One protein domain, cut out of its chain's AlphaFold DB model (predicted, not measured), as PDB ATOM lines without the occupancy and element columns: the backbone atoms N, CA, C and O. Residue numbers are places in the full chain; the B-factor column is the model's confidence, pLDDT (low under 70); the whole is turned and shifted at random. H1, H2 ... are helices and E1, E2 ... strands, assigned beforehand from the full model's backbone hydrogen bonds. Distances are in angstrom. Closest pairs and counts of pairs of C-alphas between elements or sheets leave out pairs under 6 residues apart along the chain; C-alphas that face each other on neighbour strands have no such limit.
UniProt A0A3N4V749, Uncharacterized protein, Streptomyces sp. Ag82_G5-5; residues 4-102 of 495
ATOM      1  N   LEU A   4     160.980 200.054 108.643       55.34
ATOM      2  CA  LEU A   4     159.787 199.641 107.879       55.34
ATOM      3  C   LEU A   4     160.011 198.448 106.927       55.34
ATOM      4  O   LEU A   4     159.144 197.593 106.807       55.34
ATOM      5  N   SER A   5     161.184 198.341 106.288       61.06
ATOM      6  CA  SER A   5     161.511 197.201 105.412       61.06
ATOM      7  C   SER A   5     161.647 195.870 106.172       61.06
ATOM      8  O   SER A   5     161.294 194.821 105.637       61.06
ATOM      9  N   ARG A   6     162.114 195.896 107.430       65.50
ATOM     10  CA  ARG A   6     162.194 194.703 108.288       65.50
ATOM     11  C   ARG A   6     160.850 194.363 108.925       65.50
ATOM     12  O   ARG A   6     160.569 193.180 109.072       65.50
ATOM     13  N   GLU A   7     160.034 195.369 109.242       71.19
ATOM     14  CA  GLU A   7     158.642 195.184 109.674       71.19
ATOM     15  C   GLU A   7     157.845 194.479 108.572       71.19
ATOM     16  O   GLU A   7     157.432 193.339 108.754       71.19
ATOM     17  N   LYS A   8     157.787 195.069 107.368       70.69
ATOM     18  CA  LYS A   8     157.037 194.508 106.238       70.69
ATOM     19  C   LYS A   8     157.540 193.123 105.820       70.69
ATOM     20  O   LYS A   8     156.733 192.265 105.485       70.69
ATOM     21  N   LYS A   9     158.853 192.852 105.898       69.50
ATOM     22  CA  LYS A   9     159.386 191.496 105.661       69.50
ATOM     23  C   LYS A   9     159.002 190.503 106.768       69.50
ATOM     24  O   LYS A   9     158.826 189.331 106.467       69.50
ATOM     25  N   ARG A  10     158.848 190.937 108.025       70.31
ATOM     26  CA  ARG A  10     158.348 190.086 109.120       70.31
ATOM     27  C   ARG A  10     156.846 189.849 109.033       70.31
ATOM     28  O   ARG A  10     156.422 188.734 109.295       70.31
ATOM     29  N   GLU A  11     156.064 190.852 108.651       69.69
ATOM     30  CA  GLU A  11     154.634 190.702 108.363       69.69
ATOM     31  C   GLU A  11     154.421 189.751 107.188       69.69
ATOM     32  O   GLU A  11     153.656 188.802 107.311       69.69
ATOM     33  N   GLN A  12     155.178 189.926 106.102       66.56
ATOM     34  CA  GLN A  12     155.147 189.033 104.950       66.56
ATOM     35  C   GLN A  12     155.581 187.605 105.321       66.56
ATOM     36  O   GLN A  12     154.822 186.680 105.073       66.56
ATOM     37  N   GLN A  13     156.705 187.409 106.022       66.38
ATOM     38  CA  GLN A  13     157.103 186.074 106.504       66.38
ATOM     39  C   GLN A  13     156.123 185.473 107.523       66.38
ATOM     40  O   GLN A  13     156.060 184.254 107.670       66.38
ATOM     41  N   ARG A  14     155.354 186.297 108.245       63.59
ATOM     42  CA  ARG A  14     154.286 185.833 109.140       63.59
ATOM     43  C   ARG A  14     153.040 185.439 108.354       63.59
ATOM     44  O   ARG A  14     152.454 184.426 108.695       63.59
ATOM     45  N   ALA A  15     152.678 186.173 107.303       60.72
ATOM     46  CA  ALA A  15     151.601 185.812 106.385       60.72
ATOM     47  C   ALA A  15     151.943 184.537 105.598       60.72
ATOM     48  O   ALA A  15     151.143 183.613 105.583       60.72
ATOM     49  N   GLU A  16     153.157 184.433 105.050       56.44
ATOM     50  CA  GLU A  16     153.694 183.235 104.387       56.44
ATOM     51  C   GLU A  16     153.706 182.029 105.341       56.44
ATOM     52  O   GLU A  16     153.260 180.945 104.974       56.44
ATOM     53  N   ARG A  17     154.147 182.207 106.597       50.50
ATOM     54  CA  ARG A  17     154.144 181.129 107.600       50.50
ATOM     55  C   ARG A  17     152.743 180.775 108.104       50.50
ATOM     56  O   ARG A  17     152.509 179.610 108.399       50.50
ATOM     57  N   SER A  18     151.824 181.735 108.206       53.03
ATOM     58  CA  SER A  18     150.412 181.458 108.491       53.03
ATOM     59  C   SER A  18     149.770 180.695 107.334       53.03
ATOM     60  O   SER A  18     149.157 179.666 107.577       53.03
ATOM     61  N   ALA A  19     149.977 181.122 106.086       53.25
ATOM     62  CA  ALA A  19     149.489 180.420 104.902       53.25
ATOM     63  C   ALA A  19     150.045 178.989 104.827       53.25
ATOM     64  O   ALA A  19     149.276 178.059 104.646       53.25
ATOM     65  N   ALA A  20     151.340 178.783 105.090       51.50
ATOM     66  CA  ALA A  20     151.944 177.448 105.152       51.50
ATOM     67  C   ALA A  20     151.465 176.582 106.341       51.50
ATOM     68  O   ALA A  20     151.630 175.368 106.308       51.50
ATOM     69  N   LEU A  21     150.886 177.183 107.389       54.00
ATOM     70  CA  LEU A  21     150.227 176.466 108.491       54.00
ATOM     71  C   LEU A  21     148.737 176.191 108.217       54.00
ATOM     72  O   LEU A  21     148.186 175.281 108.823       54.00
ATOM     73  N   MET A  22     148.095 176.960 107.332       53.03
ATOM     74  CA  MET A  22     146.709 176.745 106.884       53.03
ATOM     75  C   MET A  22     146.626 175.818 105.660       53.03
ATOM     76  O   MET A  22     145.645 175.107 105.505       53.03
ATOM     77  N   ALA A  23     147.675 175.777 104.833       53.66
ATOM     78  CA  ALA A  23     147.858 174.848 103.715       53.66
ATOM     79  C   ALA A  23     148.648 173.582 104.116       53.66
ATOM     80  O   ALA A  23     149.242 172.916 103.270       53.66
ATOM     81  N   ALA A  24     148.703 173.264 105.413       61.06
ATOM     82  CA  ALA A  24     149.184 171.968 105.878       61.06
ATOM     83  C   ALA A  24     148.102 170.915 105.563       61.06
ATOM     84  O   ALA A  24     146.980 171.087 106.047       61.06
ATOM     85  N   PRO A  25     148.385 169.862 104.770       71.12
ATOM     86  CA  PRO A  25     147.359 168.901 104.381       71.12
ATOM     87  C   PRO A  25     146.726 168.217 105.595       71.12
ATOM     88  O   PRO A  25     147.429 167.717 106.474       71.12
ATOM     89  N   ILE A  26     145.396 168.182 105.634       78.62
ATOM     90  CA  ILE A  26     144.652 167.420 106.634       78.62
ATOM     91  C   ILE A  26     144.696 165.948 106.229       78.62
ATOM     92  O   ILE A  26     144.076 165.555 105.241       78.62
ATOM     93  N   ASP A  27     145.411 165.125 106.993       75.06
ATOM     94  CA  ASP A  27     145.368 163.675 106.812       75.06
ATOM     95  C   ASP A  27     143.956 163.152 107.112       75.06
ATOM     96  O   ASP A  27     143.393 163.370 108.192       75.06
ATOM     97  N   VAL A  28     143.389 162.457 106.133       81.44
ATOM     98  CA  VAL A  28     142.096 161.781 106.198       81.44
ATOM     99  C   VAL A  28     142.343 160.299 105.977       81.44
ATOM    100  O   VAL A  28     142.971 159.905 104.998       81.44
ATOM    101  N   HIS A  29     141.853 159.464 106.884       77.38
ATOM    102  CA  HIS A  29     142.077 158.026 106.845       77.38
ATOM    103  C   HIS A  29     140.753 157.275 106.969       77.38
ATOM    104  O   HIS A  29     140.067 157.371 107.990       77.38
ATOM    105  N   VAL A  30     140.419 156.525 105.919       79.50
ATOM    106  CA  VAL A  30     139.285 155.601 105.854       79.50
ATOM    107  C   VAL A  30     139.849 154.175 105.954       79.50
ATOM    108  O   VAL A  30     140.413 153.680 104.974       79.50
ATOM    109  N   PRO A  31     139.783 153.522 107.130       72.81
ATOM    110  CA  PRO A  31     140.281 152.161 107.305       72.81
ATOM    111  C   PRO A  31     139.332 151.138 106.668       72.81
ATOM    112  O   PRO A  31     138.122 151.354 106.599       72.81
ATOM    113  N   GLY A  32     139.862 149.972 106.283       61.69
ATOM    114  CA  GLY A  32     139.050 148.876 105.731       61.69
ATOM    115  C   GLY A  32     137.955 148.364 106.685       61.69
ATOM    116  O   GLY A  32     136.912 147.894 106.235       61.69
ATOM    117  N   THR A  33     138.159 148.498 108.002       56.03
ATOM    118  CA  THR A  33     137.156 148.207 109.040       56.03
ATOM    119  C   THR A  33     137.254 149.206 110.198       56.03
ATOM    120  O   THR A  33     138.171 149.119 111.016       56.03
ATOM    121  N   GLY A  34     136.297 150.130 110.307       63.62
ATOM    122  CA  GLY A  34     136.213 151.109 111.398       63.62
ATOM    123  C   GLY A  34     135.550 152.422 110.962       63.62
ATOM    124  O   GLY A  34     135.197 152.559 109.790       63.62
ATOM    125  N   PRO A  35     135.362 153.391 111.876       69.25
ATOM    126  CA  PRO A  35     135.006 154.756 111.495       69.25
ATOM    127  C   PRO A  35     136.171 155.418 110.744       69.25
ATOM    128  O   PRO A  35     137.338 155.122 111.013       69.25
ATOM    129  N   ALA A  36     135.860 156.342 109.834       78.50
ATOM    130  CA  ALA A  36     136.875 157.187 109.215       78.50
ATOM    131  C   ALA A  36     137.455 158.172 110.242       78.50
ATOM    132  O   ALA A  36     136.914 158.367 111.333       78.50
ATOM    133  N   SER A  37     138.547 158.841 109.887       77.31
ATOM    134  CA  SER A  37     139.090 159.943 110.678       77.31
ATOM    135  C   SER A  37     139.585 161.088 109.800       77.31
ATOM    136  O   SER A  37     140.163 160.859 108.742       77.31
ATOM    137  N   VAL A  38     139.352 162.324 110.248       77.94
ATOM    138  CA  VAL A  38     139.767 163.568 109.584       77.94
ATOM    139  C   VAL A  38     140.598 164.379 110.575       77.94
ATOM    140  O   VAL A  38     140.113 164.738 111.649       77.94
ATOM    141  N   GLY A  39     141.879 164.609 110.274       70.06
ATOM    142  CA  GLY A  39     142.807 165.290 111.188       70.06
ATOM    143  C   GLY A  39     142.958 164.594 112.551       70.06
ATOM    144  O   GLY A  39     143.214 165.255 113.555       70.06
ATOM    145  N   GLY A  40     142.727 163.277 112.608       65.81
ATOM    146  CA  GLY A  40     142.680 162.488 113.846       65.81
ATOM    147  C   GLY A  40     141.343 162.519 114.606       65.81
ATOM    148  O   GLY A  40     141.210 161.824 115.612       65.81
ATOM    149  N   THR A  41     140.339 163.267 114.138       73.38
ATOM    150  CA  THR A  41     138.977 163.256 114.704       73.38
ATOM    151  C   THR A  41     138.161 162.130 114.064       73.38
ATOM    152  O   THR A  41     138.104 162.087 112.834       73.38
ATOM    153  N   PRO A  42     137.526 161.217 114.827       72.56
ATOM    154  CA  PRO A  42     136.721 160.142 114.251       72.56
ATOM    155  C   PRO A  42     135.423 160.683 113.637       72.56
ATOM    156  O   PRO A  42     134.679 161.421 114.284       72.56
ATOM    157  N   VAL A  43     135.146 160.275 112.400       74.44
ATOM    158  CA  VAL A  43     133.943 160.602 111.632       74.44
ATOM    159  C   VAL A  43     133.181 159.305 111.362       74.44
ATOM    160  O   VAL A  43     133.707 158.366 110.762       74.44
ATOM    161  N   THR A  44     131.927 159.263 111.807       71.56
ATOM    162  CA  THR A  44     131.020 158.125 111.635       71.56
ATOM    163  C   THR A  44     129.804 158.602 110.852       71.56
ATOM    164  O   THR A  44     129.131 159.528 111.300       71.56
ATOM    165  N   ALA A  45     129.534 157.979 109.705       71.81
ATOM    166  CA  ALA A  45     128.355 158.270 108.892       71.81
ATOM    167  C   ALA A  45     127.053 157.899 109.621       71.81
ATOM    168  O   ALA A  45     127.026 156.954 110.420       71.81
ATOM    169  N   ALA A  46     125.963 158.613 109.331       67.75
ATOM    170  CA  ALA A  46     124.635 158.192 109.765       67.75
ATOM    171  C   ALA A  46     124.175 156.919 109.011       67.75
ATOM    172  O   ALA A  46     124.654 156.643 107.910       67.75
ATOM    173  N   PRO A  47     123.235 156.120 109.555       45.00
ATOM    174  CA  PRO A  47     122.683 154.975 108.833       45.00
ATOM    175  C   PRO A  47     122.004 155.416 107.526       45.00
ATOM    176  O   PRO A  47     121.004 156.128 107.565       45.00
ATOM    177  N   GLY A  48     122.546 154.980 106.384       62.00
ATOM    178  CA  GLY A  48     122.094 155.387 105.046       62.00
ATOM    179  C   GLY A  48     122.845 156.581 104.438       62.00
ATOM    180  O   GLY A  48     122.536 156.969 103.319       62.00
ATOM    181  N   GLU A  49     123.832 157.151 105.134       70.50
ATOM    182  CA  GLU A  49     124.728 158.182 104.601       70.50
ATOM    183  C   GLU A  49     126.046 157.548 104.124       70.50
ATOM    184  O   GLU A  49     126.597 156.660 104.781       70.50
ATOM    185  N   GLU A  50     126.583 158.001 102.988       76.00
ATOM    186  CA  GLU A  50     127.904 157.557 102.544       76.00
ATOM    187  C   GLU A  50     129.020 158.175 103.390       76.00
ATOM    188  O   GLU A  50     129.103 159.392 103.544       76.00
ATOM    189  N   LEU A  51     129.952 157.340 103.850       76.38
ATOM    190  CA  LEU A  51     131.116 157.771 104.632       76.38
ATOM    191  C   LEU A  51     131.981 158.794 103.879       76.38
ATOM    192  O   LEU A  51     132.526 159.712 104.490       76.38
ATOM    193  N   GLN A  52     132.054 158.664 102.553       79.62
ATOM    194  CA  GLN A  52     132.699 159.614 101.651       79.62
ATOM    195  C   GLN A  52     132.011 160.989 101.707       79.62
ATOM    196  O   GLN A  52     132.685 162.005 101.879       79.62
ATOM    197  N   LEU A  53     130.675 161.024 101.650       81.69
ATOM    198  CA  LEU A  53     129.888 162.254 101.754       81.69
ATOM    199  C   LEU A  53     130.004 162.883 103.151       81.69
ATOM    200  O   LEU A  53     130.217 164.090 103.246       81.69
ATOM    201  N   THR A  54     129.974 162.095 104.233       84.62
ATOM    202  CA  THR A  54     130.191 162.606 105.601       84.62
ATOM    203  C   THR A  54     131.577 163.242 105.756       84.62
ATOM    204  O   THR A  54     131.716 164.305 106.363       84.62
ATOM    205  N   VAL A  55     132.614 162.623 105.180       83.50
ATOM    206  CA  VAL A  55     133.990 163.150 105.172       83.50
ATOM    207  C   VAL A  55     134.092 164.444 104.357       83.50
ATOM    208  O   VAL A  55     134.678 165.412 104.844       83.50
ATOM    209  N   LEU A  56     133.491 164.505 103.164       85.31
ATOM    210  CA  LEU A  56     133.466 165.715 102.332       85.31
ATOM    211  C   LEU A  56     132.693 166.857 103.005       85.31
ATOM    212  O   LEU A  56     133.201 167.975 103.071       85.31
ATOM    213  N   ASN A  57     131.530 166.571 103.597       85.62
ATOM    214  CA  ASN A  57     130.755 167.523 104.397       85.62
ATOM    215  C   ASN A  57     131.572 168.067 105.580       85.62
ATOM    216  O   ASN A  57     131.523 169.263 105.874       85.62
ATOM    217  N   HIS A  58     132.367 167.218 106.243       82.12
ATOM    218  CA  HIS A  58     133.239 167.642 107.338       82.12
ATOM    219  C   HIS A  58     134.394 168.535 106.848       82.12
ATOM    220  O   HIS A  58     134.642 169.588 107.434       82.12
ATOM    221  N   LEU A  59     135.059 168.178 105.740       84.81
ATOM    222  CA  LEU A  59     136.099 169.009 105.115       84.81
ATOM    223  C   LEU A  59     135.547 170.360 104.626       84.81
ATOM    224  O   LEU A  59     136.172 171.395 104.854       84.81
ATOM    225  N   HIS A  60     134.355 170.377 104.028       83.38
ATOM    226  CA  HIS A  60     133.673 171.603 103.619       83.38
ATOM    227  C   HIS A  60     133.269 172.466 104.826       83.38
ATOM    228  O   HIS A  60     133.443 173.684 104.795       83.38
ATOM    229  N   HIS A  61     132.837 171.868 105.942       84.88
ATOM    230  CA  HIS A  61     132.599 172.607 107.186       84.88
ATOM    231  C   HIS A  61     133.890 173.231 107.752       84.88
ATOM    232  O   HIS A  61     133.863 174.354 108.263       84.88
ATOM    233  N   ILE A  62     135.040 172.562 107.610       80.56
ATOM    234  CA  ILE A  62     136.356 173.137 107.939       80.56
ATOM    235  C   ILE A  62     136.697 174.293 106.977       80.56
ATOM    236  O   ILE A  62     137.145 175.347 107.430       80.56
ATOM    237  N   ALA A  63     136.419 174.172 105.674       83.06
ATOM    238  CA  ALA A  63     136.629 175.250 104.700       83.06
ATOM    239  C   ALA A  63     135.739 176.482 104.976       83.06
ATOM    240  O   ALA A  63     136.220 177.615 104.962       83.06
ATOM    241  N   LEU A  64     134.465 176.274 105.326       82.31
ATOM    242  CA  LEU A  64     133.535 177.330 105.747       82.31
ATOM    243  C   LEU A  64     133.983 178.034 107.036       82.31
ATOM    244  O   LEU A  64     133.965 179.261 107.108       82.31
ATOM    245  N   THR A  65     134.390 177.277 108.058       79.12
ATOM    246  CA  THR A  65     134.778 177.844 109.365       79.12
ATOM    247  C   THR A  65     136.160 178.499 109.361       79.12
ATOM    248  O   THR A  65     136.395 179.422 110.141       79.12
ATOM    249  N   THR A  66     137.064 178.080 108.471       77.00
ATOM    250  CA  THR A  66     138.363 178.743 108.248       77.00
ATOM    251  C   THR A  66     138.302 179.863 107.205       77.00
ATOM    252  O   THR A  66     139.177 180.730 107.197       77.00
ATOM    253  N   GLY A  67     137.286 179.873 106.336       75.62
ATOM    254  CA  GLY A  67     137.102 180.853 105.262       75.62
ATOM    255  C   GLY A  67     138.072 180.701 104.084       75.62
ATOM    256  O   GLY A  67     138.234 181.646 103.315       75.62
ATOM    257  N   HIS A  68     138.747 179.555 103.958       77.69
ATOM    258  CA  HIS A  68     139.784 179.292 102.953       77.69
ATOM    259  C   HIS A  68     139.632 177.871 102.376       77.69
ATOM    260  O   HIS A  68     139.093 177.002 103.062       77.69
ATOM    261  N   PRO A  69     140.113 177.592 101.147       82.50
ATOM    262  CA  PRO A  69     140.185 176.226 100.639       82.50
ATOM    263  C   PRO A  69     141.093 175.348 101.507       82.50
ATOM    264  O   PRO A  69     142.196 175.754 101.875       82.50
ATOM    265  N   VAL A  70     140.626 174.141 101.809       83.81
ATOM    266  CA  VAL A  70     141.309 173.143 102.638       83.81
ATOM    267  C   VAL A  70     141.978 172.114 101.739       83.81
ATOM    268  O   VAL A  70     141.324 171.546 100.867       83.81
ATOM    269  N   HIS A  71     143.260 171.832 101.971       83.56
ATOM    270  CA  HIS A  71     143.954 170.693 101.362       83.56
ATOM    271  C   HIS A  71     143.879 169.477 102.283       83.56
ATOM    272  O   HIS A  71     144.128 169.590 103.483       83.56
ATOM    273  N   ALA A  72     143.552 168.313 101.725       85.88
ATOM    274  CA  ALA A  72     143.416 167.056 102.447       85.88
ATOM    275  C   ALA A  72     144.103 165.901 101.704       85.88
ATOM    276  O   ALA A  72     144.052 165.817 100.476       85.88
ATOM    277  N   THR A  73     144.711 164.993 102.467       86.75
ATOM    278  CA  THR A  73     145.316 163.753 101.965       86.75
ATOM    279  C   THR A  73     144.416 162.592 102.366       86.75
ATOM    280  O   THR A  73     144.463 162.136 103.506       86.75
ATOM    281  N   VAL A  74     143.577 162.116 101.448       86.00
ATOM    282  CA  VAL A  74     142.635 161.018 101.695       86.00
ATOM    283  C   VAL A  74     143.315 159.685 101.405       86.00
ATOM    284  O   VAL A  74     143.496 159.318 100.248       86.00
ATOM    285  N   ARG A  75     143.690 158.948 102.455       83.50
ATOM    286  CA  ARG A  75     144.057 157.528 102.380       83.50
ATOM    287  C   ARG A  75     142.819 156.677 102.631       83.50
ATOM    288  O   ARG A  75     142.366 156.573 103.773       83.50
ATOM    289  N   ASP A  76     142.340 156.017 101.588       83.56
ATOM    290  CA  ASP A  76     141.251 155.050 101.674       83.56
ATOM    291  C   ASP A  76     141.785 153.631 101.431       83.56
ATOM    292  O   ASP A  76     142.307 153.303 100.362       83.56
ATOM    293  N   GLU A  77     141.685 152.791 102.462       79.75
ATOM    294  CA  GLU A  77     142.141 151.398 102.443       79.75
ATOM    295  C   GLU A  77     141.093 150.419 101.897       79.75
ATOM    296  O   GLU A  77     141.440 149.275 101.609       79.75
ATOM    297  N   ARG A  78     139.830 150.840 101.723       72.50
ATOM    298  CA  ARG A  78     138.784 150.029 101.077       72.50
ATOM    299  C   ARG A  78     139.012 149.958  99.570       72.50
ATOM    300  O   ARG A  78     138.864 148.888  98.990       72.50
ATOM    301  N   ILE A  79     139.371 151.088  98.955       71.25
ATOM    302  CA  ILE A  79     139.705 151.165  97.521       71.25
ATOM    303  C   ILE A  79     141.209 151.036  97.245       71.25
ATOM    304  O   ILE A  79     141.598 150.753  96.116       71.25
ATOM    305  N   GLY A  80     142.060 151.236  98.257       75.44
ATOM    306  CA  GLY A  80     143.511 151.106  98.135       75.44
ATOM    307  C   GLY A  80     144.178 152.284  97.419       75.44
ATOM    308  O   GLY A  80     145.063 152.066  96.595       75.44
ATOM    309  N   TYR A  81     143.788 153.525  97.728       80.56
ATOM    310  CA  TYR A  81     144.356 154.740  97.122       80.56
ATOM    311  C   TYR A  81     144.688 155.830  98.151       80.56
ATOM    312  O   TYR A  81     144.103 155.916  99.231       80.56
ATOM    313  N   VAL A  82     145.635 156.692  97.778       85.69
ATOM    314  CA  VAL A  82     145.924 157.974  98.423       85.69
ATOM    315  C   VAL A  82     145.645 159.088  97.418       85.69
ATOM    316  O   VAL A  82     146.260 159.144  96.353       85.69
ATOM    317  N   VAL A  83     144.718 159.979  97.760       85.94
ATOM    318  CA  VAL A  83     144.224 161.051  96.891       85.94
ATOM    319  C   VAL A  83     144.459 162.401  97.563       85.94
ATOM    320  O   VAL A  83     144.162 162.569  98.744       85.94
ATOM    321  N   GLN A  84     144.991 163.369  96.818       83.31
ATOM    322  CA  GLN A  84     145.133 164.751  97.286       83.31
ATOM    323  C   GLN A  84     143.952 165.576  96.772       83.31
ATOM    324  O   GLN A  84     143.712 165.636  95.565       83.31
ATOM    325  N   LEU A  85     143.206 166.176  97.696       85.88
ATOM    326  CA  LEU A  85     141.966 166.896  97.428       85.88
ATOM    327  C   LEU A  85     142.050 168.324  97.978       85.88
ATOM    328  O   LEU A  85     142.539 168.546  99.087       85.88
ATOM    329  N   GLN A  86     141.533 169.289  97.228       85.44
ATOM    330  CA  GLN A  86     141.194 170.624  97.705       85.44
ATOM    331  C   GLN A  86     139.678 170.726  97.838       85.44
ATOM    332  O   GLN A  86     138.979 170.459  96.871       85.44
ATOM    333  N   VAL A  87     139.172 171.153  98.995       85.94
ATOM    334  CA  VAL A  87     137.747 171.459  99.206       85.94
ATOM    335  C   VAL A  87     137.605 172.947  99.504       85.94
ATOM    336  O   VAL A  87     138.238 173.462 100.425       85.94
ATOM    337  N   ALA A  88     136.799 173.653  98.716       84.69
ATOM    338  CA  ALA A  88     136.622 175.095  98.831       84.69
ATOM    339  C   ALA A  88     135.402 175.484  99.702       84.69
ATOM    340  O   ALA A  88     134.496 174.672  99.931       84.69
ATOM    341  N   PRO A  89     135.338 176.741 100.195       79.62
ATOM    342  CA  PRO A  89     134.212 177.222 101.003       79.62
ATOM    343  C   PRO A  89     132.879 177.351 100.245       79.62
ATOM    344  O   PRO A  89     131.863 177.627 100.873       79.62
ATOM    345  N   ASP A  90     132.862 177.169  98.923       76.75
ATOM    346  CA  ASP A  90     131.651 177.124  98.088       76.75
ATOM    347  C   ASP A  90     131.106 175.699  97.868       76.75
ATOM    348  O   ASP A  90     130.029 175.538  97.298       76.75
ATOM    349  N   GLY A  91     131.820 174.672  98.346       72.88
ATOM    350  CA  GLY A  91     131.455 173.261  98.188       72.88
ATOM    351  C   GLY A  91     132.098 172.571  96.983       72.88
ATOM    352  O   GLY A  91     131.944 171.361  96.843       72.88
ATOM    353  N   SER A  92     132.846 173.292  96.141       78.69
ATOM    354  CA  SER A  92     133.632 172.669  95.071       78.69
ATOM    355  C   SER A  92     134.801 171.846  95.633       78.69
ATOM    356  O   SER A  92     135.379 172.175  96.677       78.69
ATOM    357  N   SER A  93     135.136 170.748  94.948       84.06
ATOM    358  CA  SER A  93     136.220 169.847  95.339       84.06
ATOM    359  C   SER A  93     137.065 169.418  94.137       84.06
ATOM    360  O   SER A  93     136.569 168.709  93.262       84.06
ATOM    361  N   ASP A  94     138.339 169.809  94.126       80.88
ATOM    362  CA  ASP A  94     139.293 169.562  93.038       80.88
ATOM    363  C   ASP A  94     140.398 168.591  93.471       80.88
ATOM    364  O   ASP A  94     140.934 168.695  94.577       80.88
ATOM    365  N   PHE A  95     140.819 167.687  92.585       82.69
ATOM    366  CA  PHE A  95     142.002 166.855  92.826       82.69
ATOM    367  C   PHE A  95     143.286 167.661  92.585       82.69
ATOM    368  O   PHE A  95     143.529 168.151  91.483       82.69
ATOM    369  N   THR A  96     144.135 167.782  93.608       79.12
ATOM    370  CA  THR A  96     145.392 168.557  93.559       79.12
ATOM    371  C   THR A  96     146.626 167.719  93.220       79.12
ATOM    372  O   THR A  96     147.731 168.253  93.114       79.12
ATOM    373  N   GLY A  97     146.450 166.416  93.001       76.94
ATOM    374  CA  GLY A  97     147.472 165.505  92.495       76.94
ATOM    375  C   GLY A  97     146.854 164.212  91.964       76.94
ATOM    376  O   GLY A  97     145.700 163.905  92.258       76.94
ATOM    377  N   GLU A  98     147.624 163.451  91.186       69.62
ATOM    378  CA  GLU A  98     147.181 162.154  90.658       69.62
ATOM    379  C   GLU A  98     146.898 161.158  91.806       69.62
ATOM    380  O   GLU A  98     147.696 161.084  92.749       69.62
ATOM    381  N   PRO A  99     145.799 160.376  91.755       79.94
ATOM    382  CA  PRO A  99     145.534 159.299  92.708       79.94
ATOM    383  C   PRO A  99     146.657 158.255  92.720       79.94
ATOM    384  O   PRO A  99     146.874 157.541  91.741       79.94
ATOM    385  N   VAL A 100     147.360 158.133  93.846       81.94
ATOM    386  CA  VAL A 100     148.456 157.169  94.003       81.94
ATOM    387  C   VAL A 100     147.892 155.876  94.596       81.94
ATOM    388  O   VAL A 100     147.325 155.932  95.690       81.94
ATOM    389  N   PRO A 101     148.039 154.706  93.950       73.06
ATOM    390  CA  PRO A 101     147.624 153.446  94.556       73.06
ATOM    391  C   PRO A 101     148.427 153.193  95.836       73.06
ATOM    392  O   PRO A 101     149.656 153.310  95.865       73.06
ATOM    393  N   LEU A 102     147.723 152.838  96.907       70.44
ATOM    394  CA  LEU A 102     148.307 152.464  98.184       70.44
ATOM    395  C   LEU A 102     148.997 151.108  98.002       70.44
ATOM    396  O   LEU A 102     148.358 150.058  98.065       70.44
TER     397      LEU A 102
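AT A GLANCE: This is residues 4 to 102 of the 495 residues of an uncharacterized protein of Streptomyces sp. Ag82_G5-5 (UniProt A0A3N4V749). A strongly twisted sheet of six strands curls round one helix, H2, and from this body the other helix, H1, sticks out as a long arm, with residues 4 to 18 standing free. The arm makes much of the length: the C-alphas span 57 by 27 by 23 A, while the body of 84 residues without it spans 34 by 28 by 21 A. The printed part has 99 residues with two named helices and six named strands, in the order H1 E1 E2 E3 H2 E4 E5 E6, and its class is mixed, helices and strands. The sheet runs E3 E2 E1 E4 E5 E6 and is mixed, with E1 and E4 parallel and the other neighbours antiparallel. The whole is loose, with a radius of gyration of the C-alphas of 16.1 A.

HOW THE PARTS SIT: E1, residues 26 to 30, and E4, residues 70 to 76, are parallel inner strands at 25 degrees, with N 28 and O 73 2.9 A apart, within hydrogen-bond range. E1 with E2, residues 36 to 38, and E3, residues 41 to 43, forms a meander, each strand the antiparallel neighbour of the one before; N 37 and O 29 are 2.8 A apart, and N 43 and O 36 2.8 A. E4 with E5, residues 81 to 87, and E6, residues 93 to 95, forms another meander, with N 74 and O 83 2.8 A apart and N 86 and O 94 2.8 A. H2, residues 51 to 66, is on one face of the sheet, in two layers; its closest C-alphas to E4 are Ala 63 and Val 70, 5.5 A apart, and to E5 His 60 and Val 87, 6.0 A. E3, H2 and E4 form a split strand-helix-strand unit, two strands running the same way with E2 and E1 between them, and its crossover is right-handed. H1, residues 4 to 22, is not on the sheet and is apart from H2. In H1 and H2 every O i to N i+4 pair is within hydrogen-bond range.

IN THESE COORDINATES: H1 begins at C-alpha 4, at (159.787, 199.641, 107.879), and is 26.4 A long. H2 is 22.5 A long, and E4 and E5 are 18.1 A each. E1 measures 13.0 A, E2 and E6 7.0 A each, and E3 6.5 A. E6 ends at C-alpha 95, at (142.002, 166.855, 92.826).

THE WHOLE: The two C-alphas farthest apart are those of Leu 4 and Gly 48, 58.2 A. The printed part has no cut and no long link. Residues 81 to 82 of E5 pair antiparallel with residues 100 to 101. The mean pLDDT of the printed part is 74.0, and 27 residues are under 70, among them 11 to 24.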